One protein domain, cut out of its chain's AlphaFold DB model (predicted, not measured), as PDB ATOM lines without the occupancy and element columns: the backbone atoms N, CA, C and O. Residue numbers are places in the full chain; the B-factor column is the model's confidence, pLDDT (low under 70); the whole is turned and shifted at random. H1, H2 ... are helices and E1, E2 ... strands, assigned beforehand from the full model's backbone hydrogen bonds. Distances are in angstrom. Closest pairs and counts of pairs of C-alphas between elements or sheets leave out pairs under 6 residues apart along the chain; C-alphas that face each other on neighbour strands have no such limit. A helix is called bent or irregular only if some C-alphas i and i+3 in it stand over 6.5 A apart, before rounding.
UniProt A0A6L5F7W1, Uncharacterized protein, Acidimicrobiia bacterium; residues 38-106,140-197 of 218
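This is residues 38 to 106 and 140 to 197 of the 218 residues of an uncharacterized protein of Acidimicrobiia bacterium (UniProt A0A6L5F7W1). A small sheet of three parallel strands is covered by H2 and H3 on one face and by H4a on the other, making three layers. The long bent helix H4 wraps round the sheet, its arm H4b passing the ends where E1 and E2 begin, and H5 folds back from H4b to pack on H3, away from the sheet. The printed part has 127 residues, with five named helices and three named strands in the order E1 H1 H2 E2 H3 E3 H4 H5; the sheet runs E1 E2 E3 and the class is mostly helix. It is compact, with a radius of gyration of the C-alphas of 13.5 A, and spans 38 by 33 by 23 A.

E1, residues 38 to 44, and E2, residues 77 to 83, are parallel neighbours, with N 80 and O 41 within hydrogen-bond range at 2.8 A. E3, residues 100 to 103, is parallel to E2, with N 100 and O 79 at 2.8 A. H1, residues 48 to 51, and H2, residues 56 to 72, lie between E1 and E2 in the chain, and H3, residues 88 to 97, between E2 and E3: two strand-helix-strand units, parallel neighbour strands joined through helices, with right-handed crossovers. H1 and H2 touch only at the corner, closest at the C-alphas of Trp 50 and Glu 57, 5.5 A. H2 runs along the strands at a height of 9.7 A over the sheet, and H3 is on the same face at 7.9 A. H4, residues 140 to 175, was assigned by its hydrogen bonds as one helix but is bent, C-alphas 152 and 155 being 8.0 A apart; its arms H4a, residues 140 to 152, and H4b, residues 155 to 175, are about perpendicular at 77 degrees. H4a is on the opposite face from H2, at 9.9 A. H4b touches H2 at a steep tilt of 62 degrees, opposite ways, closest at the C-alphas of Ala 66 and Ala 165, 4.3 A. H4b and H5, residues 181 to 197, form a helical hairpin, closest at the C-alphas of Ala 175 and Ile 184, 5.2 A. Residues 191 to 196 of H5 touch H3, closest at the C-alphas of Thr 96 and Arg 192, 6.3 A. Every O i to N i+4 pair is within hydrogen-bond range in H2, H3 and H5, against 6 of 9 in H4a and 14 of 17 in H4b; H1 is too short for such a pair.

E1 begins at C-alpha 38 (31.810, -5.309, -27.121) and is 18.8 A long; E2 is 19.6 A. H2 measures 24.3 A, H4a 16.8 A, H4b 27.2 A with a kink of 69 degrees near residue 168, and H5 24.4 A, ending at C-alpha 197 (25.595, 18.845, -24.402).

The C-alphas farthest apart, of Ile 140 and Glu 183, are 38.0 A apart. Residues 107 to 139 are not printed, and C-alphas 106 and 140 are 12.2 A apart across this cut; the links printed whole are tight. No printed residue is under 70 in pLDDT.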
ATOM      1  N   PHE A  38      31.369  -6.363 -28.030       87.00
ATOM      2  CA  PHE A  38      31.810  -5.309 -27.121       87.00
ATOM      3  C   PHE A  38      32.931  -5.806 -26.211       87.00
ATOM      4  O   PHE A  38      32.875  -6.923 -25.687       87.00
ATOM      5  N   ALA A  39      33.935  -4.960 -26.000       90.69
ATOM      6  CA  ALA A  39      35.030  -5.191 -25.072       90.69
ATOM      7  C   ALA A  39      34.684  -4.584 -23.710       90.69
ATOM      8  O   ALA A  39      34.546  -3.369 -23.573       90.69
ATOM      9  N   VAL A  40      34.569  -5.422 -22.683       91.69
ATOM     10  CA  VAL A  40      34.288  -4.952 -21.325       91.69
ATOM     11  C   VAL A  40      35.579  -4.725 -20.547       91.69
ATOM     12  O   VAL A  40      36.399  -5.634 -20.408       91.69
ATOM     13  N   VAL A  41      35.730  -3.512 -20.014       93.25
ATOM     14  CA  VAL A  41      36.851  -3.106 -19.156       93.25
ATOM     15  C   VAL A  41      36.348  -3.004 -17.729       93.25
ATOM     16  O   VAL A  41      35.606  -2.086 -17.397       93.25
ATOM     17  N   THR A  42      36.755  -3.940 -16.880       92.62
ATOM     18  CA  THR A  42      36.203  -4.048 -15.527       92.62
ATOM     19  C   THR A  42      37.186  -3.583 -14.463       92.62
ATOM     20  O   THR A  42      38.333  -4.025 -14.445       92.62
ATOM     21  N   GLU A  43      36.703  -2.792 -13.510       92.88
ATOM     22  CA  GLU A  43      37.397  -2.483 -12.258       92.88
ATOM     23  C   GLU A  43      36.515  -2.913 -11.077       92.88
ATOM     24  O   GLU A  43      35.327  -2.593 -11.021       92.88
ATOM     25  N   VAL A  44      37.094  -3.663 -10.134       90.19
ATOM     26  CA  VAL A  44      36.396  -4.170  -8.943       90.19
ATOM     27  C   VAL A  44      37.017  -3.571  -7.700       90.19
ATOM     28  O   VAL A  44      38.230  -3.641  -7.503       90.19
ATOM     29  N   LYS A  45      36.178  -2.989  -6.851       88.44
ATOM     30  CA  LYS A  45      36.597  -2.181  -5.717       88.44
ATOM     31  C   LYS A  45      35.755  -2.517  -4.494       88.44
ATOM     32  O   LYS A  45      34.534  -2.561  -4.576       88.44
ATOM     33  N   ASN A  46      36.394  -2.701  -3.341       83.44
ATOM     34  CA  ASN A  46      35.693  -3.060  -2.101       83.44
ATOM     35  C   ASN A  46      35.317  -1.844  -1.238       83.44
ATOM     36  O   ASN A  46      34.594  -1.991  -0.258       83.44
ATOM     37  N   GLN A  47      35.765  -0.637  -1.598       84.81
ATOM     38  CA  GLN A  47      35.445   0.587  -0.864       84.81
ATOM     39  C   GLN A  47      34.298   1.354  -1.523       84.81
ATOM     40  O   GLN A  47      34.267   1.557  -2.738       84.81
ATOM     41  N   ARG A  48      33.342   1.796  -0.697       82.56
ATOM     42  CA  ARG A  48      32.088   2.408  -1.166       82.56
ATOM     43  C   ARG A  48      32.286   3.768  -1.822       82.56
ATOM     44  O   ARG A  48      31.589   4.118  -2.771       82.56
ATOM     45  N   GLU A  49      33.224   4.533  -1.285       85.75
ATOM     46  CA  GLU A  49      33.549   5.892  -1.710       85.75
ATOM     47  C   GLU A  49      34.217   5.954  -3.087       85.75
ATOM     48  O   GLU A  49      34.207   7.006  -3.715       85.75
ATOM     49  N   TRP A  50      34.729   4.834  -3.612       88.81
ATOM     50  CA  TRP A  50      35.456   4.817  -4.888       88.81
ATOM     51  C   TRP A  50      34.566   5.028  -6.111       88.81
ATOM     52  O   TRP A  50      35.089   5.261  -7.190       88.81
ATOM     53  N   LEU A  51      33.237   4.978  -5.961       87.00
ATOM     54  CA  LEU A  51      32.295   5.350  -7.023       87.00
ATOM     55  C   LEU A  51      31.756   6.784  -6.859       87.00
ATOM     56  O   LEU A  51      30.819   7.186  -7.547       87.00
ATOM     57  N   TYR A  52      32.287   7.569  -5.918       90.12
ATOM     58  CA  TYR A  52      31.828   8.945  -5.743       90.12
ATOM     59  C   TYR A  52      32.474   9.861  -6.785       90.12
ATOM     60  O   TYR A  52      33.664   9.713  -7.060       90.12
ATOM     61  N   PRO A  53      31.724  10.840  -7.331       90.62
ATOM     62  CA  PRO A  53      32.261  11.783  -8.312       90.62
ATOM     63  C   PRO A  53      33.476  12.561  -7.798       90.62
ATOM     64  O   PRO A  53      34.295  12.994  -8.593       90.62
ATOM     65  N   THR A  54      33.582  12.734  -6.481       93.31
ATOM     66  CA  THR A  54      34.661  13.455  -5.798       93.31
ATOM     67  C   THR A  54      35.856  12.571  -5.444       93.31
ATOM     68  O   THR A  54      36.817  13.057  -4.856       93.31
ATOM     69  N   ASN A  55      35.818  11.271  -5.759       93.62
ATOM     70  CA  ASN A  55      36.894  10.346  -5.425       93.62
ATOM     71  C   ASN A  55      37.847  10.152  -6.620       93.62
ATOM     72  O   ASN A  55      37.389   9.796  -7.709       93.62
ATOM     73  N   PRO A  56      39.171  10.315  -6.439       94.69
ATOM     74  CA  PRO A  56      40.127  10.182  -7.535       94.69
ATOM     75  C   PRO A  56      40.217   8.754  -8.099       94.69
ATOM     76  O   PRO A  56      40.582   8.594  -9.261       94.69
ATOM     77  N   GLU A  57      39.872   7.708  -7.336       93.62
ATOM     78  CA  GLU A  57      39.895   6.316  -7.821       93.62
ATOM     79  C   GLU A  57      38.902   6.069  -8.959       93.62
ATOM     80  O   GLU A  57      39.222   5.332  -9.895       93.62
ATOM     81  N   LEU A  58      37.737   6.725  -8.927       93.88
ATOM     82  CA  LEU A  58      36.791   6.669 -10.038       93.88
ATOM     83  C   LEU A  58      37.437   7.226 -11.308       93.88
ATOM     84  O   LEU A  58      37.433   6.581 -12.352       93.88
ATOM     85  N   HIS A  59      38.047   8.406 -11.203       96.38
ATOM     86  CA  HIS A  59      38.665   9.090 -12.338       96.38
ATOM     87  C   HIS A  59      39.898   8.362 -12.867       96.38
ATOM     88  O   HIS A  59      40.119   8.350 -14.072       96.38
ATOM     89  N   LYS A  60      40.658   7.658 -12.014       96.06
ATOM     90  CA  LYS A  60      41.724   6.744 -12.470       96.06
ATOM     91  C   LYS A  60      41.172   5.651 -13.380       96.06
ATOM     92  O   LYS A  60      41.800   5.332 -14.386       96.06
ATOM     93  N   PHE A  61      40.032   5.062 -13.025       96.12
ATOM     94  CA  PHE A  61      39.381   4.054 -13.858       96.12
ATOM     95  C   PHE A  61      38.857   4.649 -15.168       96.12
ATOM     96  O   PHE A  61      39.159   4.117 -16.236       96.12
ATOM     97  N   LEU A  62      38.129   5.767 -15.092       96.88
ATOM     98  CA  LEU A  62      37.565   6.430 -16.270       96.88
ATOM     99  C   LEU A  62      38.658   6.877 -17.244       96.88
ATOM    100  O   LEU A  62      38.532   6.635 -18.439       96.88
ATOM    101  N   TYR A  63      39.762   7.429 -16.733       97.69
ATOM    102  CA  TYR A  63      40.936   7.775 -17.529       97.69
ATOM    103  C   TYR A  63      41.494   6.550 -18.260       97.69
ATOM    104  O   TYR A  63      41.590   6.569 -19.478       97.69
ATOM    105  N   LYS A  64      41.769   5.443 -17.554       95.88
ATOM    106  CA  LYS A  64      42.280   4.210 -18.186       95.88
ATOM    107  C   LYS A  64      41.362   3.702 -19.298       95.88
ATOM    108  O   LYS A  64      41.843   3.298 -20.354       95.88
ATOM    109  N   ALA A  65      40.052   3.692 -19.057       96.00
ATOM    110  CA  ALA A  65      39.083   3.232 -20.042       96.00
ATOM    111  C   ALA A  65      38.969   4.197 -21.239       96.00
ATOM    112  O   ALA A  65      38.782   3.739 -22.368       96.00
ATOM    113  N   ALA A  66      39.113   5.507 -21.010       96.81
ATOM    114  CA  ALA A  66      39.076   6.525 -22.055       96.81
ATOM    115  C   ALA A  66      40.334   6.448 -22.926       96.81
ATOM    116  O   ALA A  66      40.221   6.331 -24.144       96.81
ATOM    117  N   SER A  67      41.510   6.370 -22.298       95.69
ATOM    118  CA  SER A  67      42.781   6.158 -22.989       95.69
ATOM    119  C   SER A  67      42.768   4.877 -23.816       95.69
ATOM    120  O   SER A  67      43.242   4.877 -24.947       95.69
ATOM    121  N   LEU A  68      42.185   3.784 -23.306       93.81
ATOM    122  CA  LEU A  68      42.070   2.545 -24.077       93.81
ATOM    123  C   LEU A  68      41.180   2.720 -25.317       93.81
ATOM    124  O   LEU A  68      41.554   2.258 -26.395       93.81
ATOM    125  N   ARG A  69      40.030   3.396 -25.188       94.38
ATOM    126  CA  ARG A  69      39.154   3.709 -26.331       94.38
ATOM    127  C   ARG A  69      39.885   4.561 -27.356       94.38
ATOM    128  O   ARG A  69      39.874   4.216 -28.530       94.38
ATOM    129  N   ASN A  70      40.539   5.634 -26.921       94.12
ATOM    130  CA  ASN A  70      41.198   6.580 -27.820       94.12
ATOM    131  C   ASN A  70      42.440   5.974 -28.490       94.12
ATOM    132  O   ASN A  70      42.677   6.231 -29.664       94.12
ATOM    133  N   ALA A  71      43.184   5.106 -27.799       92.81
ATOM    134  CA  ALA A  71      44.347   4.424 -28.366       92.81
ATOM    135  C   ALA A  71      43.991   3.312 -29.369       92.81
ATOM    136  O   ALA A  71      44.813   2.970 -30.214       92.81
ATOM    137  N   THR A  72      42.801   2.712 -29.262       87.56
ATOM    138  CA  THR A  72      42.371   1.599 -30.133       87.56
ATOM    139  C   THR A  72      41.368   2.011 -31.206       87.56
ATOM    140  O   THR A  72      41.009   1.182 -32.038       87.56
ATOM    141  N   ASP A  73      40.875   3.252 -31.139       81.44
ATOM    142  CA  ASP A  73      39.695   3.760 -31.851       81.44
ATOM    143  C   ASP A  73      38.487   2.798 -31.823       81.44
ATOM    144  O   ASP A  73      37.633   2.767 -32.708       81.44
ATOM    145  N   ASN A  74      38.400   1.974 -30.774       82.44
ATOM    146  CA  ASN A  74      37.351   0.981 -30.628       82.44
ATOM    147  C   ASN A  74      36.152   1.601 -29.907       82.44
ATOM    148  O   ASN A  74      36.137   1.728 -28.680       82.44
ATOM    149  N   SER A  75      35.112   1.936 -30.665       82.88
ATOM    150  CA  SER A  75      33.842   2.429 -30.120       82.88
ATOM    151  C   SER A  75      33.061   1.373 -29.324       82.88
ATOM    152  O   SER A  75      32.129   1.719 -28.608       82.88
ATOM    153  N   GLY A  76      33.454   0.098 -29.390       88.62
ATOM    154  CA  GLY A  76      32.830  -1.025 -28.694       88.62
ATOM    155  C   GLY A  76      33.323  -1.265 -27.263       88.62
ATOM    156  O   GLY A  76      33.127  -2.362 -26.740       88.62
ATOM    157  N   ILE A  77      33.988  -0.300 -26.621       92.19
ATOM    158  CA  ILE A  77      34.449  -0.437 -25.232       92.19
ATOM    159  C   ILE A  77      33.343  -0.057 -24.248       92.19
ATOM    160  O   ILE A  77      32.769   1.025 -24.332       92.19
ATOM    161  N   ILE A  78      33.102  -0.925 -23.263       94.19
ATOM    162  CA  ILE A  78      32.176  -0.672 -22.159       94.19
ATOM    163  C   ILE A  78      32.933  -0.747 -20.828       94.19
ATOM    164  O   ILE A  78      33.330  -1.839 -20.405       94.19
ATOM    165  N   PRO A  79      33.119   0.379 -20.123       95.81
ATOM    166  CA  PRO A  79      33.683   0.355 -18.786       95.81
ATOM    167  C   PRO A  79      32.642  -0.164 -17.797       95.81
ATOM    168  O   PRO A  79      31.518   0.330 -17.748       95.81
ATOM    169  N   VAL A  80      33.030  -1.134 -16.976       94.19
ATOM    170  CA  VAL A  80      32.223  -1.688 -15.892       94.19
ATOM    171  C   VAL A  80      32.917  -1.428 -14.557       94.19
ATOM    172  O   VAL A  80      34.025  -1.902 -14.316       94.19
ATOM    173  N   PHE A  81      32.251  -0.710 -13.658       92.62
ATOM    174  CA  PHE A  81      32.742  -0.454 -12.309       92.62
ATOM    175  C   PHE A  81      31.916  -1.225 -11.284       92.62
ATOM    176  O   PHE A  81      30.703  -1.031 -11.173       92.62
ATOM    177  N   ILE A  82      32.571  -2.091 -10.516       90.31
ATOM    178  CA  ILE A  82      31.932  -2.937  -9.509       90.31
ATOM    179  C   ILE A  82      32.366  -2.467  -8.128       90.31
ATOM    180  O   ILE A  82      33.550  -2.523  -7.799       90.31
ATOM    181  N   SER A  83      31.418  -2.042  -7.294       87.88
ATOM    182  CA  SER A  83      31.715  -1.686  -5.905       87.88
ATOM    183  C   SER A  83      30.511  -1.830  -4.976       87.88
ATOM    184  O   SER A  83      29.370  -1.915  -5.439       87.88
ATOM    185  N   PRO A  84      30.707  -1.882  -3.648       83.44
ATOM    186  CA  PRO A  84      29.601  -1.786  -2.710       83.44
ATOM    187  C   PRO A  84      29.164  -0.324  -2.590       83.44
ATOM    188  O   PRO A  84      29.786   0.459  -1.893       83.44
ATOM    189  N   PHE A  85      28.071   0.088  -3.225       77.19
ATOM    190  CA  PHE A  85      27.555   1.456  -3.081       77.19
ATOM    191  C   PHE A  85      26.043   1.486  -2.873       77.19
ATOM    192  O   PHE A  85      25.320   0.551  -3.215       77.19
ATOM    193  N   ARG A  86      25.552   2.572  -2.266       70.25
ATOM    194  CA  ARG A  86      24.128   2.745  -1.917       70.25
ATOM    195  C   ARG A  86      23.494   4.023  -2.468       70.25
ATOM    196  O   ARG A  86      22.314   4.248  -2.238       70.25
ATOM    197  N   ARG A  87      24.255   4.879  -3.159       75.38
ATOM    198  CA  ARG A  87      23.794   6.220  -3.551       75.38
ATOM    199  C   ARG A  87      23.343   6.268  -5.008       75.38
ATOM    200  O   ARG A  87      24.094   5.885  -5.899       75.38
ATOM    201  N   ASN A  88      22.167   6.849  -5.246       78.88
ATOM    202  CA  ASN A  88      21.612   7.058  -6.588       78.88
ATOM    203  C   ASN A  88      22.482   7.974  -7.461       78.88
ATOM    204  O   ASN A  88      22.545   7.793  -8.672       78.88
ATOM    205  N   GLN A  89      23.204   8.919  -6.852       80.94
ATOM    206  CA  GLN A  89      24.090   9.849  -7.564       80.94
ATOM    207  C   GLN A  89      25.184   9.143  -8.376       80.94
ATOM    208  O   GLN A  89      25.530   9.607  -9.460       80.94
ATOM    209  N   ALA A  90      25.698   8.019  -7.868       80.56
ATOM    210  CA  ALA A  90      26.696   7.209  -8.555       80.56
ATOM    211  C   ALA A  90      26.127   6.576  -9.833       80.56
ATOM    212  O   ALA A  90      26.768   6.609 -10.878       80.56
ATOM    213  N   TYR A  91      24.889   6.076  -9.774       83.81
ATOM    214  CA  TYR A  91      24.200   5.557 -10.954       83.81
ATOM    215  C   TYR A  91      23.903   6.654 -11.972       83.81
ATOM    216  O   TYR A  91      24.102   6.438 -13.159       83.81
ATOM    217  N   GLN A  92      23.476   7.838 -11.527       85.06
ATOM    218  CA  GLN A  92      23.251   8.955 -12.447       85.06
ATOM    219  C   GLN A  92      24.553   9.394 -13.122       85.06
ATOM    220  O   GLN A  92      24.562   9.626 -14.321       85.06
ATOM    221  N   LEU A  93      25.674   9.434 -12.387       88.38
ATOM    222  CA  LEU A  93      26.984   9.681 -12.994       88.38
ATOM    223  C   LEU A  93      27.327   8.625 -14.049       88.38
ATOM    224  O   LEU A  93      27.718   8.986 -15.153       88.38
ATOM    225  N   ALA A  94      27.157   7.347 -13.706       91.38
ATOM    226  CA  ALA A  94      27.423   6.224 -14.597       91.38
ATOM    227  C   ALA A  94      26.631   6.326 -15.899       91.38
ATOM    228  O   ALA A  94      27.195   6.226 -16.984       91.38
ATOM    229  N   ARG A  95      25.339   6.640 -15.783       88.81
ATOM    230  CA  ARG A  95      24.457   6.903 -16.918       88.81
ATOM    231  C   ARG A  95      24.943   8.075 -17.759       88.81
ATOM    232  O   ARG A  95      25.073   7.924 -18.969       88.81
ATOM    233  N   THR A  96      25.205   9.226 -17.132       91.31
ATOM    234  CA  THR A  96      25.594  10.444 -17.856       91.31
ATOM    235  C   THR A  96      26.879  10.214 -18.630       91.31
ATOM    236  O   THR A  96      26.916  10.522 -19.815       91.31
ATOM    237  N   LEU A  97      27.879   9.607 -17.993       93.94
ATOM    238  CA  LEU A  97      29.194   9.355 -18.579       93.94
ATOM    239  C   LEU A  97      29.269   8.060 -19.407       93.94
ATOM    240  O   LEU A  97      30.324   7.743 -19.932       93.94
ATOM    241  N   GLY A  98      28.196   7.273 -19.512       93.12
ATOM    242  CA  GLY A  98      28.189   6.059 -20.331       93.12
ATOM    243  C   GLY A  98      29.039   4.897 -19.801       93.12
ATOM    244  O   GLY A  98      29.488   4.080 -20.593       93.12
ATOM    245  N   PHE A  99      29.254   4.773 -18.487       93.94
ATOM    246  CA  PHE A  99      29.851   3.562 -17.902       93.94
ATOM    247  C   PHE A  99      28.821   2.733 -17.130       93.94
ATOM    248  O   PHE A  99      27.785   3.223 -16.678       93.94
ATOM    249  N   TRP A 100      29.097   1.444 -16.962       92.56
ATOM    250  CA  TRP A 100      28.205   0.503 -16.301       92.56
ATOM    251  C   TRP A 100      28.595   0.310 -14.836       92.56
ATOM    252  O   TRP A 100      29.616  -0.296 -14.524       92.56
ATOM    253  N   ALA A 101      27.787   0.815 -13.907       91.31
ATOM    254  CA  ALA A 101      28.019   0.619 -12.478       91.31
ATOM    255  C   ALA A 101      27.217  -0.577 -11.945       91.31
ATOM    256  O   ALA A 101      25.991  -0.612 -12.064       91.31
ATOM    257  N   VAL A 102      27.893  -1.526 -11.297       89.06
ATOM    258  CA  VAL A 102      27.269  -2.712 -10.696       89.06
ATOM    259  C   VAL A 102      27.539  -2.735  -9.203       89.06
ATOM    260  O   VAL A 102      28.683  -2.693  -8.749       89.06
ATOM    261  N   ARG A 103      26.472  -2.827  -8.411       87.06
ATOM    262  CA  ARG A 103      26.602  -2.945  -6.963       87.06
ATOM    263  C   ARG A 103      27.018  -4.361  -6.579       87.06
ATOM    264  O   ARG A 103      26.284  -5.309  -6.857       87.06
ATOM    265  N   SER A 104      28.126  -4.488  -5.854       86.06
ATOM    266  CA  SER A 104      28.406  -5.701  -5.084       86.06
ATOM    267  C   SER A 104      27.647  -5.654  -3.757       86.06
ATOM    268  O   SER A 104      27.718  -4.664  -3.030       86.06
ATOM    269  N   GLU A 105      26.887  -6.705  -3.452       82.19
ATOM    270  CA  GLU A 105      26.129  -6.819  -2.194       82.19
ATOM    271  C   GLU A 105      26.958  -7.434  -1.065       82.19
ATOM    272  O   GLU A 105      26.663  -7.211   0.106       82.19
ATOM    273  N   HIS A 106      27.999  -8.180  -1.434       84.69
ATOM    274  CA  HIS A 106      28.845  -8.932  -0.522       84.69
ATOM    275  C   HIS A 106      30.318  -8.687  -0.828       84.69
ATOM    276  O   HIS A 106      30.699  -8.395  -1.969       84.69
ATOM    277  N   ILE A 140      22.386 -13.733  -7.851       83.94
ATOM    278  CA  ILE A 140      21.466 -13.708  -9.006       83.94
ATOM    279  C   ILE A 140      21.384 -12.297  -9.607       83.94
ATOM    280  O   ILE A 140      21.350 -12.134 -10.824       83.94
ATOM    281  N   ARG A 141      21.401 -11.265  -8.755       81.62
ATOM    282  CA  ARG A 141      21.369  -9.858  -9.175       81.62
ATOM    283  C   ARG A 141      22.615  -9.464  -9.958       81.62
ATOM    284  O   ARG A 141      22.483  -8.845 -11.009       81.62
ATOM    285  N   PHE A 142      23.798  -9.848  -9.476       84.88
ATOM    286  CA  PHE A 142      25.048  -9.589 -10.183       84.88
ATOM    287  C   PHE A 142      25.068 -10.295 -11.543       84.88
ATOM    288  O   PHE A 142      25.370  -9.661 -12.552       84.88
ATOM    289  N   LYS A 143      24.665 -11.576 -11.586       85.25
ATOM    290  CA  LYS A 143      24.542 -12.340 -12.839       85.25
ATOM    291  C   LYS A 143      23.631 -11.613 -13.831       85.25
ATOM    292  O   LYS A 143      24.098 -11.250 -14.902       85.25
ATOM    293  N   ARG A 144      22.393 -11.281 -13.440       84.56
ATOM    294  CA  ARG A 144      21.438 -10.541 -14.290       84.56
ATOM    295  C   ARG A 144      21.988  -9.202 -14.781       84.56
ATOM    296  O   ARG A 144      21.846  -8.880 -15.958       84.56
ATOM    297  N   ALA A 145      22.638  -8.433 -13.904       85.25
ATOM    298  CA  ALA A 145      23.218  -7.143 -14.266       85.25
ATOM    299  C   ALA A 145      24.289  -7.280 -15.360       85.25
ATOM    300  O   ALA A 145      24.328  -6.457 -16.272       85.25
ATOM    301  N   MET A 146      25.120  -8.322 -15.284       84.38
ATOM    302  CA  MET A 146      26.213  -8.558 -16.229       84.38
ATOM    303  C   MET A 146      25.775  -9.276 -17.509       84.38
ATOM    304  O   MET A 146      26.303  -8.968 -18.568       84.38
ATOM    305  N   THR A 147      24.835 -10.222 -17.452       83.38
ATOM    306  CA  THR A 147      24.493 -11.069 -18.611       83.38
ATOM    307  C   THR A 147      23.251 -10.610 -19.361       83.38
ATOM    308  O   THR A 147      23.184 -10.775 -20.573       83.38
ATOM    309  N   GLU A 148      22.261 -10.045 -18.672       83.88
ATOM    310  CA  GLU A 148      20.985  -9.661 -19.284       83.88
ATOM    311  C   GLU A 148      20.907  -8.149 -19.489       83.88
ATOM    312  O   GLU A 148      20.689  -7.678 -20.605       83.88
ATOM    313  N   SER A 149      21.087  -7.376 -18.414       84.94
ATOM    314  CA  SER A 149      20.928  -5.920 -18.453       84.94
ATOM    315  C   SER A 149      22.038  -5.246 -19.245       84.94
ATOM    316  O   SER A 149      21.735  -4.425 -20.108       84.94
ATOM    317  N   LEU A 150      23.299  -5.602 -18.986       85.44
ATOM    318  CA  LEU A 150      24.423  -5.066 -19.747       85.44
ATOM    319  C   LEU A 150      24.300  -5.440 -21.225       85.44
ATOM    320  O   LEU A 150      24.360  -4.555 -22.066       85.44
ATOM    321  N   ALA A 151      24.030  -6.709 -21.548       85.25
ATOM    322  CA  ALA A 151      23.876  -7.154 -22.935       85.25
ATOM    323  C   ALA A 151      22.757  -6.405 -23.678       85.25
ATOM    324  O   ALA A 151      22.933  -6.014 -24.824       85.25
ATOM    325  N   ARG A 152      21.621  -6.148 -23.015       84.06
ATOM    326  CA  ARG A 152      20.499  -5.393 -23.597       84.06
ATOM    327  C   ARG A 152      20.843  -3.931 -23.893       84.06
ATOM    328  O   ARG A 152      20.267  -3.361 -24.811       84.06
ATOM    329  N   ASN A 153      21.722  -3.327 -23.096       85.81
ATOM    330  CA  ASN A 153      22.075  -1.910 -23.200       85.81
ATOM    331  C   ASN A 153      23.471  -1.684 -23.805       85.81
ATOM    332  O   ASN A 153      23.897  -0.539 -23.911       85.81
ATOM    333  N   ALA A 154      24.181  -2.744 -24.199       87.94
ATOM    334  CA  ALA A 154      25.606  -2.709 -24.519       87.94
ATOM    335  C   ALA A 154      25.941  -1.659 -25.582       87.94
ATOM    336  O   ALA A 154      26.802  -0.814 -25.352       87.94
ATOM    337  N   ARG A 155      25.193  -1.651 -26.691       88.38
ATOM    338  CA  ARG A 155      25.353  -0.668 -27.768       88.38
ATOM    339  C   ARG A 155      25.235   0.768 -27.276       88.38
ATOM    340  O   ARG A 155      26.125   1.571 -27.505       88.38
ATOM    341  N   GLN A 156      24.166   1.061 -26.551       88.31
ATOM    342  CA  GLN A 156      23.893   2.397 -26.040       88.31
ATOM    343  C   GLN A 156      24.944   2.858 -25.022       88.31
ATOM    344  O   GLN A 156      25.334   4.025 -25.015       88.31
ATOM    345  N   VAL A 157      25.403   1.948 -24.158       91.06
ATOM    346  CA  VAL A 157      26.485   2.220 -23.203       91.06
ATOM    347  C   VAL A 157      27.773   2.531 -23.963       91.06
ATOM    348  O   VAL A 157      28.406   3.541 -23.682       91.06
ATOM    349  N   ALA A 158      28.129   1.704 -24.947       92.12
ATOM    350  CA  ALA A 158      29.335   1.848 -25.755       92.12
ATOM    351  C   ALA A 158      29.338   3.142 -26.589       92.12
ATOM    352  O   ALA A 158      30.317   3.883 -26.574       92.12
ATOM    353  N   GLU A 159      28.224   3.472 -27.251       92.31
ATOM    354  CA  GLU A 159      28.062   4.718 -28.015       92.31
ATOM    355  C   GLU A 159      28.257   5.944 -27.117       92.31
ATOM    356  O   GLU A 159      29.045   6.839 -27.431       92.31
ATOM    357  N   ARG A 160      27.605   5.955 -25.947       93.88
ATOM    358  CA  ARG A 160      27.738   7.056 -24.988       93.88
ATOM    359  C   ARG A 160      29.135   7.124 -24.372       93.88
ATOM    360  O   ARG A 160      29.664   8.221 -24.170       93.88
ATOM    361  N   TRP A 161      29.752   5.972 -24.108       95.88
ATOM    362  CA  TRP A 161      31.138   5.914 -23.658       95.88
ATOM    363  C   TRP A 161      32.091   6.469 -24.711       95.88
ATOM    364  O   TRP A 161      33.000   7.210 -24.361       95.88
ATOM    365  N   SER A 162      31.880   6.167 -25.993       95.38
ATOM    366  CA  SER A 162      32.744   6.650 -27.073       95.38
ATOM    367  C   SER A 162      32.772   8.179 -27.131       95.38
ATOM    368  O   SER A 162      33.849   8.756 -27.272       95.38
ATOM    369  N   VAL A 163      31.621   8.840 -26.957       95.62
ATOM    370  CA  VAL A 163      31.549  10.308 -26.844       95.62
ATOM    371  C   VAL A 163      32.278  10.791 -25.590       95.62
ATOM    372  O   VAL A 163      33.121  11.684 -25.656       95.62
ATOM    373  N   THR A 164      32.006  10.161 -24.447       97.06
ATOM    374  CA  THR A 164      32.613  10.539 -23.164       97.06
ATOM    375  C   THR A 164      34.135  10.415 -23.186       97.06
ATOM    376  O   THR A 164      34.837  11.322 -22.755       97.06
ATOM    377  N   ALA A 165      34.663   9.313 -23.707       97.25
ATOM    378  CA  ALA A 165      36.094   9.067 -23.796       97.25
ATOM    379  C   ALA A 165      36.797  10.074 -24.719       97.25
ATOM    380  O   ALA A 165      37.887  10.534 -24.383       97.25
ATOM    381  N   ALA A 166      36.165  10.458 -25.832       96.06
ATOM    382  CA  ALA A 166      36.709  11.462 -26.744       96.06
ATOM    383  C   ALA A 166      36.766  12.864 -26.109       96.06
ATOM    384  O   ALA A 166      37.731  13.593 -26.321       96.06
ATOM    385  N   LEU A 167      35.758  13.236 -25.312       96.88
ATOM    386  CA  LEU A 167      35.650  14.580 -24.731       96.88
ATOM    387  C   LEU A 167      36.364  14.734 -23.382       96.88
ATOM    388  O   LEU A 167      36.863  15.810 -23.062       96.88
ATOM    389  N   CYS A 168      36.372  13.689 -22.554       97.75
ATOM    390  CA  CYS A 168      36.666  13.823 -21.127       97.75
ATOM    391  C   CYS A 168      37.981  13.175 -20.679       97.75
ATOM    392  O   CYS A 168      38.289  13.249 -19.490       97.75
ATOM    393  N   GLU A 169      38.783  12.576 -21.570       97.38
ATOM    394  CA  GLU A 169      40.051  11.938 -21.173       97.38
ATOM    395  C   GLU A 169      40.956  12.892 -20.373       97.38
ATOM    396  O   GLU A 169      41.409  12.541 -19.281       97.38
ATOM    397  N   GLY A 170      41.157  14.121 -20.863       97.81
ATOM    398  CA  GLY A 170      41.965  15.133 -20.175       97.81
ATOM    399  C   GLY A 170      41.388  15.562 -18.820       97.81
ATOM    400  O   GLY A 170      42.135  15.783 -17.868       97.81
ATOM    401  N   LEU A 171      40.057  15.607 -18.693       97.75
ATOM    402  CA  LEU A 171      39.387  15.907 -17.423       97.75
ATOM    403  C   LEU A 171      39.604  14.784 -16.405       97.75
ATOM    404  O   LEU A 171      39.947  15.049 -15.253       97.75
ATOM    405  N   PHE A 172      39.473  13.524 -16.825       97.75
ATOM    406  CA  PHE A 172      39.745  12.384 -15.950       97.75
ATOM    407  C   PHE A 172      41.225  12.319 -15.542       97.75
ATOM    408  O   PHE A 172      41.528  11.988 -14.393       97.75
ATOM    409  N   ASP A 173      42.144  12.685 -16.443       98.25
ATOM    410  CA  ASP A 173      43.576  12.788 -16.147       98.25
ATOM    411  C   ASP A 173      43.900  13.881 -15.116       98.25
ATOM    412  O   ASP A 173      44.746  13.678 -14.239       98.25
ATOM    413  N   ALA A 174      43.214  15.020 -15.179       97.38
ATOM    414  CA  ALA A 174      43.336  16.065 -14.171       97.38
ATOM    415  C   ALA A 174      42.762  15.593 -12.823       97.38
ATOM    416  O   ALA A 174      43.474  15.571 -11.816       97.38
ATOM    417  N   ALA A 175      41.515  15.116 -12.807       96.38
ATOM    418  CA  ALA A 175      40.817  14.709 -11.587       96.38
ATOM    419  C   ALA A 175      41.538  13.592 -10.816       96.38
ATOM    420  O   ALA A 175      41.597  13.625  -9.587       96.38
ATOM    421  N   ARG A 176      42.141  12.617 -11.510       95.75
ATOM    422  CA  ARG A 176      42.858  11.508 -10.853       95.75
ATOM    423  C   ARG A 176      44.129  11.931 -10.106       95.75
ATOM    424  O   ARG A 176      44.646  11.133  -9.319       95.75
ATOM    425  N   LYS A 177      44.677  13.114 -10.410       95.69
ATOM    426  CA  LYS A 177      45.906  13.665  -9.808       95.69
ATOM    427  C   LYS A 177      45.611  14.550  -8.594       95.69
ATOM    428  O   LYS A 177      46.506  14.781  -7.783       95.69
ATOM    429  N   LEU A 178      44.373  15.020  -8.463       95.31
ATOM    430  CA  LEU A 178      43.938  15.879  -7.369       95.31
ATOM    431  C   LEU A 178      43.708  15.094  -6.076       95.31
ATOM    432  O   LEU A 178      43.553  13.870  -6.068       95.31
ATOM    433  N   ARG A 179      43.679  15.836  -4.967       91.75
ATOM    434  CA  ARG A 179      43.362  15.305  -3.633       91.75
ATOM    435  C   ARG A 179      42.162  15.988  -2.978       91.75
ATOM    436  O   ARG A 179      41.526  15.367  -2.133       91.75
ATOM    437  N   ALA A 180      41.849  17.230  -3.350       94.19
ATOM    438  CA  ALA A 180      40.731  17.971  -2.779       94.19
ATOM    439  C   ALA A 180      39.404  17.553  -3.431       94.19
ATOM    440  O   ALA A 180      39.249  17.602  -4.652       94.19
ATOM    441  N   ALA A 181      38.432  17.155  -2.607       92.25
ATOM    442  CA  ALA A 181      37.140  16.653  -3.071       92.25
ATOM    443  C   ALA A 181      36.355  17.686  -3.897       92.25
ATOM    444  O   ALA A 181      35.702  17.303  -4.868       92.25
ATOM    445  N   ASP A 182      36.446  18.971  -3.546       94.56
ATOM    446  CA  ASP A 182      35.713  20.049  -4.220       94.56
ATOM    447  C   ASP A 182      36.232  20.291  -5.640       94.56
ATOM    448  O   ASP A 182      35.450  20.406  -6.584       94.56
ATOM    449  N   GLU A 183      37.554  20.274  -5.822       95.12
ATOM    450  CA  GLU A 183      38.175  20.419  -7.141       95.12
ATOM    451  C   GLU A 183      37.836  19.221  -8.040       95.12
ATOM    452  O   GLU A 183      37.454  19.390  -9.200       95.12
ATOM    453  N   ILE A 184      37.892  18.001  -7.489       94.81
ATOM    454  CA  ILE A 184      37.495  16.783  -8.208       94.81
ATOM    455  C   ILE A 184      36.006  16.846  -8.580       94.81
ATOM    456  O   ILE A 184      35.625  16.499  -9.699       94.81
ATOM    457  N   GLY A 185      35.162  17.309  -7.655       93.12
ATOM    458  CA  GLY A 185      33.731  17.497  -7.875       93.12
ATOM    459  C   GLY A 185      33.432  18.494  -8.994       93.12
ATOM    460  O   GLY A 185      32.571  18.218  -9.831       93.12
ATOM    461  N   SER A 186      34.179  19.598  -9.056       95.50
ATOM    462  CA  SER A 186      34.090  20.588 -10.135       95.50
ATOM    463  C   SER A 186      34.400  19.962 -11.498       95.50
ATOM    464  O   SER A 186      33.593  20.070 -12.423       95.50
ATOM    465  N   ILE A 187      35.499  19.206 -11.609       95.44
ATOM    466  CA  ILE A 187      35.860  18.511 -12.854       95.44
ATOM    467  C   ILE A 187      34.801  17.472 -13.244       95.44
ATOM    468  O   ILE A 187      34.418  17.380 -14.411       95.44
ATOM    469  N   ALA A 188      34.277  16.710 -12.281       93.38
ATOM    470  CA  ALA A 188      33.197  15.762 -12.543       93.38
ATOM    471  C   ALA A 188      31.916  16.462 -13.042       93.38
ATOM    472  O   ALA A 188      31.206  15.914 -13.886       93.38
ATOM    473  N   GLY A 189      31.626  17.669 -12.543       94.06
ATOM    474  CA  GLY A 189      30.545  18.524 -13.035       94.06
ATOM    475  C   GLY A 189      30.769  18.987 -14.476       94.06
ATOM    476  O   GLY A 189      29.862  18.871 -15.295       94.06
ATOM    477  N   GLN A 190      31.987  19.422 -14.808       96.00
ATOM    478  CA  GLN A 190      32.362  19.816 -16.171       96.00
ATOM    479  C   GLN A 190      32.235  18.648 -17.156       96.00
ATOM    480  O   GLN A 190      31.627  18.800 -18.213       96.00
ATOM    481  N   ALA A 191      32.737  17.464 -16.789       95.62
ATOM    482  CA  ALA A 191      32.625  16.268 -17.623       95.62
ATOM    483  C   ALA A 191      31.160  15.900 -17.900       95.62
ATOM    484  O   ALA A 191      30.803  15.581 -19.030       95.62
ATOM    485  N   ARG A 192      30.289  15.986 -16.885       93.50
ATOM    486  CA  ARG A 192      28.846  15.769 -17.067       93.50
ATOM    487  C   ARG A 192      28.237  16.761 -18.050       93.50
ATOM    488  O   ARG A 192      27.570  16.319 -18.977       93.50
ATOM    489  N   ALA A 193      28.494  18.055 -17.863       94.31
ATOM    490  CA  ALA A 193      27.941  19.100 -18.717       94.31
ATOM    491  C   ALA A 193      28.360  18.917 -20.185       94.31
ATOM    492  O   ALA A 193      27.512  18.961 -21.069       94.31
ATOM    493  N   LEU A 194      29.641  18.617 -20.436       95.31
ATOM    494  CA  LEU A 194      30.152  18.358 -21.787       95.31
ATOM    495  C   LEU A 194      29.469  17.161 -22.456       95.31
ATOM    496  O   LEU A 194      29.123  17.216 -23.632       95.31
ATOM    497  N   VAL A 195      29.275  16.066 -21.718       94.19
ATOM    498  CA  VAL A 195      28.636  14.868 -22.278       94.19
ATOM    499  C   VAL A 195      27.137  15.073 -22.482       94.19
ATOM    500  O   VAL A 195      26.582  14.547 -23.441       94.19
ATOM    501  N   GLU A 196      26.459  15.806 -21.600       92.19
ATOM    502  CA  GLU A 196      25.033  16.112 -21.756       92.19
ATOM    503  C   GLU A 196      24.769  17.008 -22.967       92.19
ATOM    504  O   GLU A 196      23.819  16.742 -23.704       92.19
ATOM    505  N   ASP A 197      25.639  17.988 -23.214       93.62
ATOM    506  CA  ASP A 197      25.595  18.845 -24.402       93.62
ATOM    507  C   ASP A 197      25.842  18.042 -25.694       93.62
ATOM    508  O   ASP A 197      25.084  18.146 -26.657       93.62
TER     509      ASP A 197